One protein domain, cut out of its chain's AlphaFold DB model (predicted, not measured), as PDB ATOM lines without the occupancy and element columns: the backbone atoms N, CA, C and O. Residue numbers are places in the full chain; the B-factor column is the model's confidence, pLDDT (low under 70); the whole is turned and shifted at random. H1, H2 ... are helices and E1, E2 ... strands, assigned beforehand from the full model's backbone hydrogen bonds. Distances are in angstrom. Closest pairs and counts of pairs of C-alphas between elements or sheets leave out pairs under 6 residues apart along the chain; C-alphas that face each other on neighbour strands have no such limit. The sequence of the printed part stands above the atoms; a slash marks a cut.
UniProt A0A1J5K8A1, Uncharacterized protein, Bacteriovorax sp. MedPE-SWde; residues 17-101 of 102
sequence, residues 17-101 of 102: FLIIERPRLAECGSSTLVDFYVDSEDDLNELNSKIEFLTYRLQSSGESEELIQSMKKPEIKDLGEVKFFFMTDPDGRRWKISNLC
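This is residues 17 to 101 of the 102 residues of an uncharacterized protein of Bacteriovorax sp. MedPE-SWde (UniProt A0A1J5K8A1). A small, strongly twisted sheet of four strands has one long helix, H1, over one face; H1 covers the sheet with residues 41 to 51 and then runs on past it, and the short helix H2 folds back beside its far end. Away from this, the short strand E1 and the loop of residues 20 to 31 make another corner of a flat outline. The 85 printed residues hold E1, E2, H1, H2, E3 and E4 in chain order, and the sheet, E1 E2 E4 E3, is mixed. The class is mixed, helices and strands, in two layers, H1 on one face of the sheet. The whole is only just compact, close to loose, with a radius of gyration of the C-alphas of 14.1 A and spans of 40 by 36 by 17 A.

The inner strands E2, residues 32 to 38, and E4, residues 94 to 100, are parallel at 32 degrees, with N 98 and O 36 at 2.8 A. The edge strand E3, residues 82 to 88, forms an antiparallel hairpin with E4, with N 95 and O 87 at 2.8 A. At the other edge E1, residues 17 to 19, forms an antiparallel hairpin with E2, with N 18 and O 33 at 3.2 A. The pairing of E2 is staggered: residues 32 to 34 pair with E1, and residues 34 to 38 with E4. H1, residues 41 to 60, is on the sheet at a height of 10.2 A, over E4 and only just over E3, on which 3 of its C-alphas fall. It runs along the strands, at 0 degrees to E4 on the local plane; its closest C-alphas to E4 are Glu 41 and Asn 99, 6.0 A apart. H2, residues 65 to 70, is not on the sheet. H1, with residues 55 to 59 alone, and H2 only just touch, with 3 pairs of C-alphas within 8 A, the closest those of Gln 59 and Ile 68 at 6.3 A; they form a helical hairpin at a shallow tilt of 9 degrees, opposite ways. H2 is apart from E1, E2 and E4. In H1 and H2 every O i to N i+4 pair is within hydrogen-bond range.

E1 begins at C-alpha 17 (58.379, -39.155, 323.230). E2 and E4 each measure 19.7 A and E3 19.9 A from first to last C-alpha. H1 measures 29.2 A, from C-alpha 41 (59.737, -33.327, 343.167) to C-alpha 60. H2 measures 8.7 A. E4 ends at C-alpha 100 (56.132, -39.490, 338.961).

The C-alphas farthest apart, of Gly 62 and Glu 81, are 40.2 A from each other. The printed part has no cut. The links E1 to E2 and H2 to E3 are long; in the latter, residues 77 to 78 pair antiparallel with residues 83 to 84 of E3. The mean pLDDT of the printed part is 74.8, and residues 17 to 32 and 62 to 71 are among the 31 under 70.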
ATOM      1  N   PHE A  17      58.978 -40.002 324.270       47.75
ATOM      2  CA  PHE A  17      58.379 -39.155 323.230       47.75
ATOM      3  C   PHE A  17      56.858 -39.311 323.234       47.75
ATOM      4  O   PHE A  17      56.361 -40.429 323.126       47.75
ATOM      5  N   LEU A  18      56.116 -38.200 323.320       52.25
ATOM      6  CA  LEU A  18      54.655 -38.198 323.244       52.25
ATOM      7  C   LEU A  18      54.192 -37.417 322.009       52.25
ATOM      8  O   LEU A  18      54.091 -36.191 322.006       52.25
ATOM      9  N   ILE A  19      53.874 -38.137 320.940       53.75
ATOM     10  CA  ILE A  19      53.311 -37.535 319.729       53.75
ATOM     11  C   ILE A  19      51.799 -37.426 319.928       53.75
ATOM     12  O   ILE A  19      51.130 -38.441 320.091       53.75
ATOM     13  N   ILE A  20      51.260 -36.203 319.954       54.78
ATOM     14  CA  ILE A  20      49.818 -35.965 320.091       54.78
ATOM     15  C   ILE A  20      49.307 -35.343 318.796       54.78
ATOM     16  O   ILE A  20      49.448 -34.139 318.567       54.78
ATOM     17  N   GLU A  21      48.640 -36.142 317.972       49.59
ATOM     18  CA  GLU A  21      47.931 -35.622 316.808       49.59
ATOM     19  C   GLU A  21      46.627 -34.949 317.252       49.59
ATOM     20  O   GLU A  21      45.624 -35.593 317.552       49.59
ATOM     21  N   ARG A  22      46.622 -33.611 317.312       53.66
ATOM     22  CA  ARG A  22      45.371 -32.842 317.395       53.66
ATOM     23  C   ARG A  22      45.092 -32.193 316.044       53.66
ATOM     24  O   ARG A  22      45.899 -31.360 315.627       53.66
ATOM     25  N   PRO A  23      43.924 -32.444 315.418       53.72
ATOM     26  CA  PRO A  23      43.568 -31.854 314.124       53.72
ATOM     27  C   PRO A  23      43.702 -30.324 314.087       53.72
ATOM     28  O   PRO A  23      44.096 -29.763 313.076       53.72
ATOM     29  N   ARG A  24      43.444 -29.646 315.216       53.53
ATOM     30  CA  ARG A  24      43.573 -28.183 315.344       53.53
ATOM     31  C   ARG A  24      45.002 -27.669 315.586       53.53
ATOM     32  O   ARG A  24      45.228 -26.483 315.419       53.53
ATOM     33  N   LEU A  25      45.946 -28.513 316.016       46.91
ATOM     34  CA  LEU A  25      47.356 -28.119 316.207       46.91
ATOM     35  C   LEU A  25      48.202 -28.363 314.953       46.91
ATOM     36  O   LEU A  25      49.216 -27.695 314.771       46.91
ATOM     37  N   ALA A  26      47.764 -29.267 314.070       47.78
ATOM     38  CA  ALA A  26      48.392 -29.494 312.769       47.78
ATOM     39  C   ALA A  26      48.420 -28.222 311.895       47.78
ATOM     40  O   ALA A  26      49.351 -28.034 311.116       47.78
ATOM     41  N   GLU A  27      47.459 -27.309 312.077       46.06
ATOM     42  CA  GLU A  27      47.412 -26.010 311.387       46.06
ATOM     43  C   GLU A  27      48.469 -25.004 311.894       46.06
ATOM     44  O   GLU A  27      48.773 -24.039 311.197       46.06
ATOM     45  N   CYS A  28      49.068 -25.227 313.073       49.09
ATOM     46  CA  CYS A  28      50.046 -24.324 313.701       49.09
ATOM     47  C   CYS A  28      51.504 -24.821 313.635       49.09
ATOM     48  O   CYS A  28      52.380 -24.216 314.249       49.09
ATOM     49  N   GLY A  29      51.793 -25.899 312.897       46.78
ATOM     50  CA  GLY A  29      53.167 -26.291 312.549       46.78
ATOM     51  C   GLY A  29      53.981 -27.025 313.626       46.78
ATOM     52  O   GLY A  29      55.142 -27.337 313.373       46.78
ATOM     53  N   SER A  30      53.410 -27.359 314.788       53.50
ATOM     54  CA  SER A  30      54.086 -28.214 315.778       53.50
ATOM     55  C   SER A  30      53.098 -29.105 316.537       53.50
ATOM     56  O   SER A  30      52.323 -28.639 317.372       53.50
ATOM     57  N   SER A  31      53.117 -30.404 316.224       58.75
ATOM     58  CA  SER A  31      52.301 -31.458 316.854       58.75
ATOM     59  C   SER A  31      53.091 -32.334 317.838       58.75
ATOM     60  O   SER A  31      52.545 -33.281 318.406       58.75
ATOM     61  N   THR A  32      54.377 -32.044 318.041       66.81
ATOM     62  CA  THR A  32      55.278 -32.885 318.837       66.81
ATOM     63  C   THR A  32      55.484 -32.282 320.221       66.81
ATOM     64  O   THR A  32      55.908 -31.135 320.342       66.81
ATOM     65  N   LEU A  33      55.213 -33.071 321.264       72.44
ATOM     66  CA  LEU A  33      55.514 -32.738 322.653       72.44
ATOM     67  C   LEU A  33      56.522 -33.758 323.192       72.44
ATOM     68  O   LEU A  33      56.286 -34.962 323.162       72.44
ATOM     69  N   VAL A  34      57.645 -33.280 323.716       76.69
ATOM     70  CA  VAL A  34      58.604 -34.147 324.414       76.69
ATOM     71  C   VAL A  34      58.377 -34.004 325.915       76.69
ATOM     72  O   VAL A  34      58.233 -32.882 326.405       76.69
ATOM     73  N   ASP A  35      58.293 -35.136 326.618       82.56
ATOM     74  CA  ASP A  35      58.086 -35.195 328.066       82.56
ATOM     75  C   ASP A  35      59.334 -35.763 328.746       82.56
ATOM     76  O   ASP A  35      59.720 -36.908 328.503       82.56
ATOM     77  N   PHE A  36      59.968 -34.946 329.580       84.00
ATOM     78  CA  PHE A  36      61.159 -35.305 330.340       84.00
ATOM     79  C   PHE A  36      60.755 -35.695 331.750       84.00
ATOM     80  O   PHE A  36      60.014 -34.967 332.407       84.00
ATOM     81  N   TYR A  37      61.275 -36.822 332.220       85.88
ATOM     82  CA  TYR A  37      61.036 -37.277 333.579       85.88
ATOM     83  C   TYR A  37      62.205 -36.891 334.473       85.88
ATOM     84  O   TYR A  37      63.360 -37.034 334.077       85.88
ATOM     85  N   VAL A  38      61.884 -36.390 335.659       85.69
ATOM     86  CA  VAL A  38      62.852 -36.122 336.723       85.69
ATOM     87  C   VAL A  38      62.603 -37.034 337.912       85.69
ATOM     88  O   VAL A  38      61.463 -37.433 338.176       85.69
ATOM     89  N   ASP A  39      63.678 -37.333 338.633       85.62
ATOM     90  CA  ASP A  39      63.695 -38.369 339.664       85.62
ATOM     91  C   ASP A  39      62.943 -37.952 340.932       85.62
ATOM     92  O   ASP A  39      62.376 -38.799 341.620       85.62
ATOM     93  N   SER A  40      62.881 -36.650 341.226       90.12
ATOM     94  CA  SER A  40      62.222 -36.131 342.425       90.12
ATOM     95  C   SER A  40      61.381 -34.873 342.183       90.12
ATOM     96  O   SER A  40      61.552 -34.135 341.209       90.12
ATOM     97  N   GLU A  41      60.461 -34.602 343.112       92.25
ATOM     98  CA  GLU A  41      59.737 -33.327 343.167       92.25
ATOM     99  C   GLU A  41      60.694 -32.140 343.370       92.25
ATOM    100  O   GLU A  41      60.456 -31.055 342.834       92.25
ATOM    101  N   ASP A  42      61.802 -32.342 344.087       93.19
ATOM    102  CA  ASP A  42      62.830 -31.316 344.271       93.19
ATOM    103  C   ASP A  42      63.498 -30.960 342.935       93.19
ATOM    104  O   ASP A  42      63.599 -29.775 342.608       93.19
ATOM    105  N   ASP A  43      63.840 -31.951 342.105       88.88
ATOM    106  CA  ASP A  43      64.395 -31.721 340.762       88.88
ATOM    107  C   ASP A  43      63.403 -30.973 339.857       88.88
ATOM    108  O   ASP A  43      63.784 -30.075 339.097       88.88
ATOM    109  N   LEU A  44      62.107 -31.305 339.956       91.31
ATOM    110  CA  LEU A  44      61.045 -30.621 339.213       91.31
ATOM    111  C   LEU A  44      60.973 -29.138 339.602       91.31
ATOM    112  O   LEU A  44      60.917 -28.264 338.731       91.31
ATOM    113  N   ASN A  45      60.999 -28.850 340.904       92.19
ATOM    114  CA  ASN A  45      60.978 -27.492 341.445       92.19
ATOM    115  C   ASN A  45      62.262 -26.711 341.117       92.19
ATOM    116  O   ASN A  45      62.203 -25.512 340.813       92.19
ATOM    117  N   GLU A  46      63.421 -27.375 341.139       91.44
ATOM    118  CA  GLU A  46      64.705 -26.775 340.785       91.44
ATOM    119  C   GLU A  46      64.730 -26.372 339.305       91.44
ATOM    120  O   GLU A  46      65.072 -25.231 338.982       91.44
ATOM    121  N   LEU A  47      64.310 -27.260 338.397       89.56
ATOM    122  CA  LEU A  47      64.198 -26.939 336.970       89.56
ATOM    123  C   LEU A  47      63.197 -25.811 336.716       89.56
ATOM    124  O   LEU A  47      63.496 -24.885 335.959       89.56
ATOM    125  N   ASN A  48      62.044 -25.841 337.384       89.81
ATOM    126  CA  ASN A  48      61.042 -24.785 337.281       89.81
ATOM    127  C   ASN A  48      61.613 -23.408 337.680       89.81
ATOM    128  O   ASN A  48      61.391 -22.408 336.996       89.81
ATOM    129  N   SER A  49      62.427 -23.365 338.739       87.50
ATOM    130  CA  SER A  49      63.102 -22.142 339.201       87.50
ATOM    131  C   SER A  49      64.251 -21.704 338.282       87.50
ATOM    132  O   SER A  49      64.461 -20.509 338.075       87.50
ATOM    133  N   LYS A  50      64.982 -22.644 337.666       87.00
ATOM    134  CA  LYS A  50      66.013 -22.323 336.660       87.00
ATOM    135  C   LYS A  50      65.415 -21.644 335.429       87.00
ATOM    136  O   LYS A  50      66.038 -20.731 334.892       87.00
ATOM    137  N   ILE A  51      64.212 -22.040 335.011       81.81
ATOM    138  CA  ILE A  51      63.500 -21.389 333.902       81.81
ATOM    139  C   ILE A  51      63.199 -19.927 334.245       81.81
ATOM    140  O   ILE A  51      63.511 -19.043 333.455       81.81
ATOM    141  N   GLU A  52      62.690 -19.654 335.449       78.88
ATOM    142  CA  GLU A  52      62.463 -18.285 335.936       78.88
ATOM    143  C   GLU A  52      63.747 -17.434 335.907       78.88
ATOM    144  O   GLU A  52      63.732 -16.285 335.455       78.88
ATOM    145  N   PHE A  53      64.882 -18.012 336.312       78.44
ATOM    146  CA  PHE A  53      66.177 -17.331 336.263       78.44
ATOM    147  C   PHE A  53      66.660 -17.049 334.827       78.44
ATOM    148  O   PHE A  53      67.183 -15.965 334.552       78.44
ATOM    149  N   LEU A  54      66.481 -17.993 333.898       74.06
ATOM    150  CA  LEU A  54      66.828 -17.795 332.486       74.06
ATOM    151  C   LEU A  54      66.008 -16.660 331.867       74.06
ATOM    152  O   LEU A  54      66.563 -15.812 331.165       74.06
ATOM    153  N   THR A  55      64.720 -16.587 332.195       70.12
ATOM    154  CA  THR A  55      63.835 -15.502 331.763       70.12
ATOM    155  C   THR A  55      64.307 -14.152 332.270       70.12
ATOM    156  O   THR A  55      64.410 -13.205 331.491       70.12
ATOM    157  N   TYR A  56      64.655 -14.060 333.555       69.88
ATOM    158  CA  TYR A  56      65.216 -12.838 334.130       69.88
ATOM    159  C   TYR A  56      66.499 -12.400 333.407       69.88
ATOM    160  O   TYR A  56      66.678 -11.224 333.081       69.88
ATOM    161  N   ARG A  57      67.394 -13.343 333.096       72.81
ATOM    162  CA  ARG A  57      68.633 -13.032 332.376       72.81
ATOM    163  C   ARG A  57      68.357 -12.486 330.973       72.81
ATOM    164  O   ARG A  57      69.011 -11.525 330.576       72.81
ATOM    165  N   LEU A  58      67.387 -13.045 330.256       70.00
ATOM    166  CA  LEU A  58      67.010 -12.578 328.917       70.00
ATOM    167  C   LEU A  58      66.344 -11.196 328.941       70.00
ATOM    168  O   LEU A  58      66.619 -10.363 328.080       70.00
ATOM    169  N   GLN A  59      65.555 -10.902 329.979       67.50
ATOM    170  CA  GLN A  59      65.056  -9.544 330.229       67.50
ATOM    171  C   GLN A  59      66.209  -8.550 330.408       67.50
ATOM    172  O   GLN A  59      66.188  -7.457 329.845       67.50
ATOM    173  N   SER A  60      67.243  -8.937 331.162       69.69
ATOM    174  CA  SER A  60      68.395  -8.069 331.425       69.69
ATOM    175  C   SER A  60      69.282  -7.820 330.197       69.69
ATOM    176  O   SER A  60      69.984  -6.811 330.161       69.69
ATOM    177  N   SER A  61      69.247  -8.697 329.185       71.44
ATOM    178  CA  SER A  61      70.043  -8.561 327.956       71.44
ATOM    179  C   SER A  61      69.387  -7.709 326.864       71.44
ATOM    180  O   SER A  61      70.010  -7.500 325.827       71.44
ATOM    181  N   GLY A  62      68.176  -7.185 327.090       66.88
ATOM    182  CA  GLY A  62      67.486  -6.319 326.127       66.88
ATOM    183  C   GLY A  62      66.785  -7.069 324.988       66.88
ATOM    184  O   GLY A  62      66.589  -6.494 323.919       66.88
ATOM    185  N   GLU A  63      66.429  -8.338 325.207       69.81
ATOM    186  CA  GLU A  63      65.611  -9.130 324.277       69.81
ATOM    187  C   GLU A  63      64.181  -8.572 324.158       69.81
ATOM    188  O   GLU A  63      63.713  -7.825 325.021       69.81
ATOM    189  N   SER A  64      63.472  -8.919 323.079       67.75
ATOM    190  CA  SER A  64      62.141  -8.358 322.805       67.75
ATOM    191  C   SER A  64      61.100  -8.740 323.870       67.75
ATOM    192  O   SER A  64      61.103  -9.846 324.419       67.75
ATOM    193  N   GLU A  65      60.152  -7.834 324.138       63.62
ATOM    194  CA  GLU A  65      59.057  -8.060 325.098       63.62
ATOM    195  C   GLU A  65      58.211  -9.300 324.763       63.62
ATOM    196  O   GLU A  65      57.729  -9.973 325.673       63.62
ATOM    197  N   GLU A  66      58.065  -9.646 323.481       64.12
ATOM    198  CA  GLU A  66      57.361 -10.856 323.030       64.12
ATOM    199  C   GLU A  66      58.061 -12.137 323.510       64.12
ATOM    200  O   GLU A  66      57.412 -13.053 324.021       64.12
ATOM    201  N   LEU A  67      59.395 -12.174 323.430       62.91
ATOM    202  CA  LEU A  67      60.205 -13.305 323.883       62.91
ATOM    203  C   LEU A  67      60.135 -13.442 325.409       62.91
ATOM    204  O   LEU A  67      59.976 -14.535 325.951       62.91
ATOM    205  N   ILE A  68      60.157 -12.308 326.104       62.91
ATOM    206  CA  ILE A  68      60.056 -12.219 327.561       62.91
ATOM    207  C   ILE A  68      58.687 -12.700 328.069       62.91
ATOM    208  O   ILE A  68      58.612 -13.421 329.067       62.91
ATOM    209  N   GLN A  69      57.593 -12.316 327.404       61.25
ATOM    210  CA  GLN A  69      56.238 -12.724 327.793       61.25
ATOM    211  C   GLN A  69      55.999 -14.228 327.613       61.25
ATOM    212  O   GLN A  69      55.203 -14.806 328.360       61.25
ATOM    213  N   SER A  70      56.706 -14.860 326.672       61.72
ATOM    214  CA  SER A  70      56.603 -16.297 326.396       61.72
ATOM    215  C   SER A  70      57.236 -17.191 327.473       61.72
ATOM    216  O   SER A  70      56.880 -18.363 327.575       61.72
ATOM    217  N   MET A  71      58.112 -16.641 328.326       64.06
ATOM    218  CA  MET A  71      58.937 -17.417 329.260       64.06
ATOM    219  C   MET A  71      58.647 -17.140 330.742       64.06
ATOM    220  O   MET A  71      59.531 -17.193 331.590       64.06
ATOM    221  N   LYS A  72      57.397 -16.856 331.118       70.31
ATOM    222  CA  LYS A  72      57.031 -16.790 332.548       70.31
ATOM    223  C   LYS A  72      57.318 -18.117 333.258       70.31
ATOM    224  O   LYS A  72      57.227 -19.177 332.639       70.31
ATOM    225  N   LYS A  73      57.596 -18.045 334.569       81.69
ATOM    226  CA  LYS A  73      57.708 -19.228 335.431       81.69
ATOM    227  C   LYS A  73      56.507 -20.152 335.183       81.69
ATOM    228  O   LYS A  73      55.369 -19.705 335.372       81.69
ATOM    229  N   PRO A  74      56.730 -21.399 334.748       85.69
ATOM    230  CA  PRO A  74      55.641 -22.325 334.502       85.69
ATOM    231  C   PRO A  74      54.900 -22.676 335.789       85.69
ATOM    232  O   PRO A  74      55.522 -22.933 336.818       85.69
ATOM    233  N   GLU A  75      53.577 -22.760 335.728       90.56
ATOM    234  CA  GLU A  75      52.791 -23.348 336.811       90.56
ATOM    235  C   GLU A  75      53.017 -24.867 336.853       90.56
ATOM    236  O   GLU A  75      52.900 -25.546 335.825       90.56
ATOM    237  N   ILE A  76      53.320 -25.393 338.042       93.06
ATOM    238  CA  ILE A  76      53.356 -26.837 338.286       93.06
ATOM    239  C   ILE A  76      51.924 -27.322 338.504       93.06
ATOM    240  O   ILE A  76      51.218 -26.852 339.394       93.06
ATOM    241  N   LYS A  77      51.503 -28.276 337.680       91.31
ATOM    242  CA  LYS A  77      50.226 -28.980 337.778       91.31
ATOM    243  C   LYS A  77      50.414 -30.260 338.571       91.31
ATOM    244  O   LYS A  77      51.362 -30.997 338.313       91.31
ATOM    245  N   ASP A  78      49.478 -30.533 339.468       91.88
ATOM    246  CA  ASP A  78      49.455 -31.726 340.313       91.88
ATOM    247  C   ASP A  78      48.216 -32.569 339.982       91.88
ATOM    248  O   ASP A  78      47.087 -32.074 340.039       91.88
ATOM    249  N   LEU A  79      48.432 -33.825 339.583       86.81
ATOM    250  CA  LEU A  79      47.386 -34.815 339.306       86.81
ATOM    251  C   LEU A  79      47.449 -36.017 340.269       86.81
ATOM    252  O   LEU A  79      46.910 -37.079 339.961       86.81
ATOM    253  N   GLY A  80      48.108 -35.873 341.420       84.38
ATOM    254  CA  GLY A  80      48.273 -36.917 342.431       84.38
ATOM    255  C   GLY A  80      49.407 -37.885 342.106       84.38
ATOM    256  O   GLY A  80      50.394 -37.934 342.826       84.38
ATOM    257  N   GLU A  81      49.288 -38.634 341.010       83.38
ATOM    258  CA  GLU A  81      50.310 -39.613 340.585       83.38
ATOM    259  C   GLU A  81      51.467 -38.961 339.813       83.38
ATOM    260  O   GLU A  81      52.538 -39.545 339.641       83.38
ATOM    261  N   VAL A  82      51.251 -37.742 339.317       85.50
ATOM    262  CA  VAL A  82      52.225 -37.005 338.516       85.50
ATOM    263  C   VAL A  82      52.127 -35.510 338.789       85.50
ATOM    264  O   VAL A  82      51.039 -34.924 338.767       85.50
ATOM    265  N   LYS A  83      53.287 -34.881 338.971       92.12
ATOM    266  CA  LYS A  83      53.455 -33.425 338.988       92.12
ATOM    267  C   LYS A  83      54.227 -32.999 337.751       92.12
ATOM    268  O   LYS A  83      55.190 -33.658 337.381       92.12
ATOM    269  N   PHE A  84      53.819 -31.929 337.076       91.62
ATOM    270  CA  PHE A  84      54.488 -31.509 335.841       91.62
ATOM    271  C   PHE A  84      54.283 -30.035 335.504       91.62
ATOM    272  O   PHE A  84      53.313 -29.417 335.930       91.62
ATOM    273  N   PHE A  85      55.136 -29.481 334.648       91.25
ATOM    274  CA  PHE A  85      54.917 -28.172 334.033       91.25
ATOM    275  C   PHE A  85      55.206 -28.201 332.528       91.25
ATOM    276  O   PHE A  85      55.813 -29.138 332.009       91.25
ATOM    277  N   PHE A  86      54.752 -27.167 331.815       87.75
ATOM    278  CA  PHE A  86      55.092 -26.955 330.407       87.75
ATOM    279  C   PHE A  86      56.017 -25.759 330.250       87.75
ATOM    280  O   PHE A  86      55.780 -24.728 330.869       87.75
ATOM    281  N   MET A  87      56.986 -25.860 329.351       83.12
ATOM    282  CA  MET A  87      57.743 -24.707 328.877       83.12
ATOM    283  C   MET A  87      57.675 -24.612 327.357       83.12
ATOM    284  O   MET A  87      57.433 -25.610 326.675       83.12
ATOM    285  N   THR A  88      57.888 -23.407 326.850       77.88
ATOM    286  CA  THR A  88      58.046 -23.145 325.423       77.88
ATOM    287  C   THR A  88      59.450 -22.598 325.224       77.88
ATOM    288  O   THR A  88      59.858 -21.702 325.961       77.88
ATOM    289  N   ASP A  89      60.212 -23.175 324.302       73.12
ATOM    290  CA  ASP A  89      61.538 -22.659 323.964       73.12
ATOM    291  C   ASP A  89      61.430 -21.441 323.016       73.12
ATOM    292  O   ASP A  89      60.341 -21.122 322.528       73.12
ATOM    293  N   PRO A  90      62.537 -20.730 322.733       68.75
ATOM    294  CA  PRO A  90      62.499 -19.559 321.859       68.75
ATOM    295  C   PRO A  90      62.044 -19.839 320.419       68.75
ATOM    296  O   PRO A  90      61.646 -18.902 319.732       68.75
ATOM    297  N   ASP A  91      62.109 -21.092 319.948       70.31
ATOM    298  CA  ASP A  91      61.649 -21.467 318.604       70.31
ATOM    299  C   ASP A  91      60.175 -21.913 318.563       70.31
ATOM    300  O   ASP A  91      59.642 -22.237 317.499       70.31
ATOM    301  N   GLY A  92      59.479 -21.820 319.701       69.69
ATOM    302  CA  GLY A  92      58.043 -22.048 319.821       69.69
ATOM    303  C   GLY A  92      57.668 -23.508 320.061       69.69
ATOM    304  O   GLY A  92      56.474 -23.831 320.101       69.69
ATOM    305  N   ARG A  93      58.639 -24.408 320.249       74.56
ATOM    306  CA  ARG A  93      58.349 -25.792 320.631       74.56
ATOM    307  C   ARG A  93      57.962 -25.860 322.090       74.56
ATOM    308  O   ARG A  93      58.523 -25.191 322.954       74.56
ATOM    309  N   ARG A  94      57.006 -26.740 322.367       78.06
ATOM    310  CA  ARG A  94      56.513 -26.992 323.713       78.06
ATOM    311  C   ARG A  94      57.141 -28.261 324.272       78.06
ATOM    312  O   ARG A  94      57.173 -29.291 323.607       78.06
ATOM    313  N   TRP A  95      57.563 -28.176 325.521       84.38
ATOM    314  CA  TRP A  95      58.217 -29.232 326.279       84.38
ATOM    315  C   TRP A  95      57.420 -29.457 327.564       84.38
ATOM    316  O   TRP A  95      56.836 -28.514 328.110       84.38
ATOM    317  N   LYS A  96      57.361 -30.699 328.042       87.81
ATOM    318  CA  LYS A  96      56.769 -31.067 329.333       87.81
ATOM    319  C   LYS A  96      57.867 -31.643 330.221       87.81
ATOM    320  O   LYS A  96      58.718 -32.377 329.731       87.81
ATOM    321  N   ILE A  97      57.864 -31.278 331.497       89.69
ATOM    322  CA  ILE A  97      58.736 -31.890 332.504       89.69
ATOM    323  C   ILE A  97      57.853 -32.440 333.611       89.69
ATOM    324  O   ILE A  97      57.013 -31.700 334.125       89.69
ATOM    325  N   SER A  98      58.034 -33.713 333.945       90.00
ATOM    326  CA  SER A  98      57.173 -34.488 334.834       90.00
ATOM    327  C   SER A  98      57.980 -35.197 335.924       90.00
ATOM    328  O   SER A  98      59.054 -35.724 335.667       90.00
ATOM    329  N   ASN A  99      57.435 -35.276 337.132       89.94
ATOM    330  CA  ASN A  99      57.877 -36.178 338.189       89.94
ATOM    331  C   ASN A  99      56.742 -37.163 338.490       89.94
ATOM    332  O   ASN A  99      55.598 -36.745 338.682       89.94
ATOM    333  N   LEU A 100      57.059 -38.458 338.504       86.00
ATOM    334  CA  LEU A 100      56.132 -39.490 338.961       86.00
ATOM    335  C   LEU A 100      56.205 -39.552 340.486       86.00
ATOM    336  O   LEU A 100      57.279 -39.773 341.043       86.00
ATOM    337  N   CYS A 101      55.068 -39.368 341.145       76.81
ATOM    338  CA  CYS A 101      54.963 -39.463 342.595       76.81
ATOM    339  C   CYS A 101      54.785 -40.943 342.975       76.81
ATOM    340  O   CYS A 101      53.670 -41.383 343.254       76.81
TER     341      CYS A 101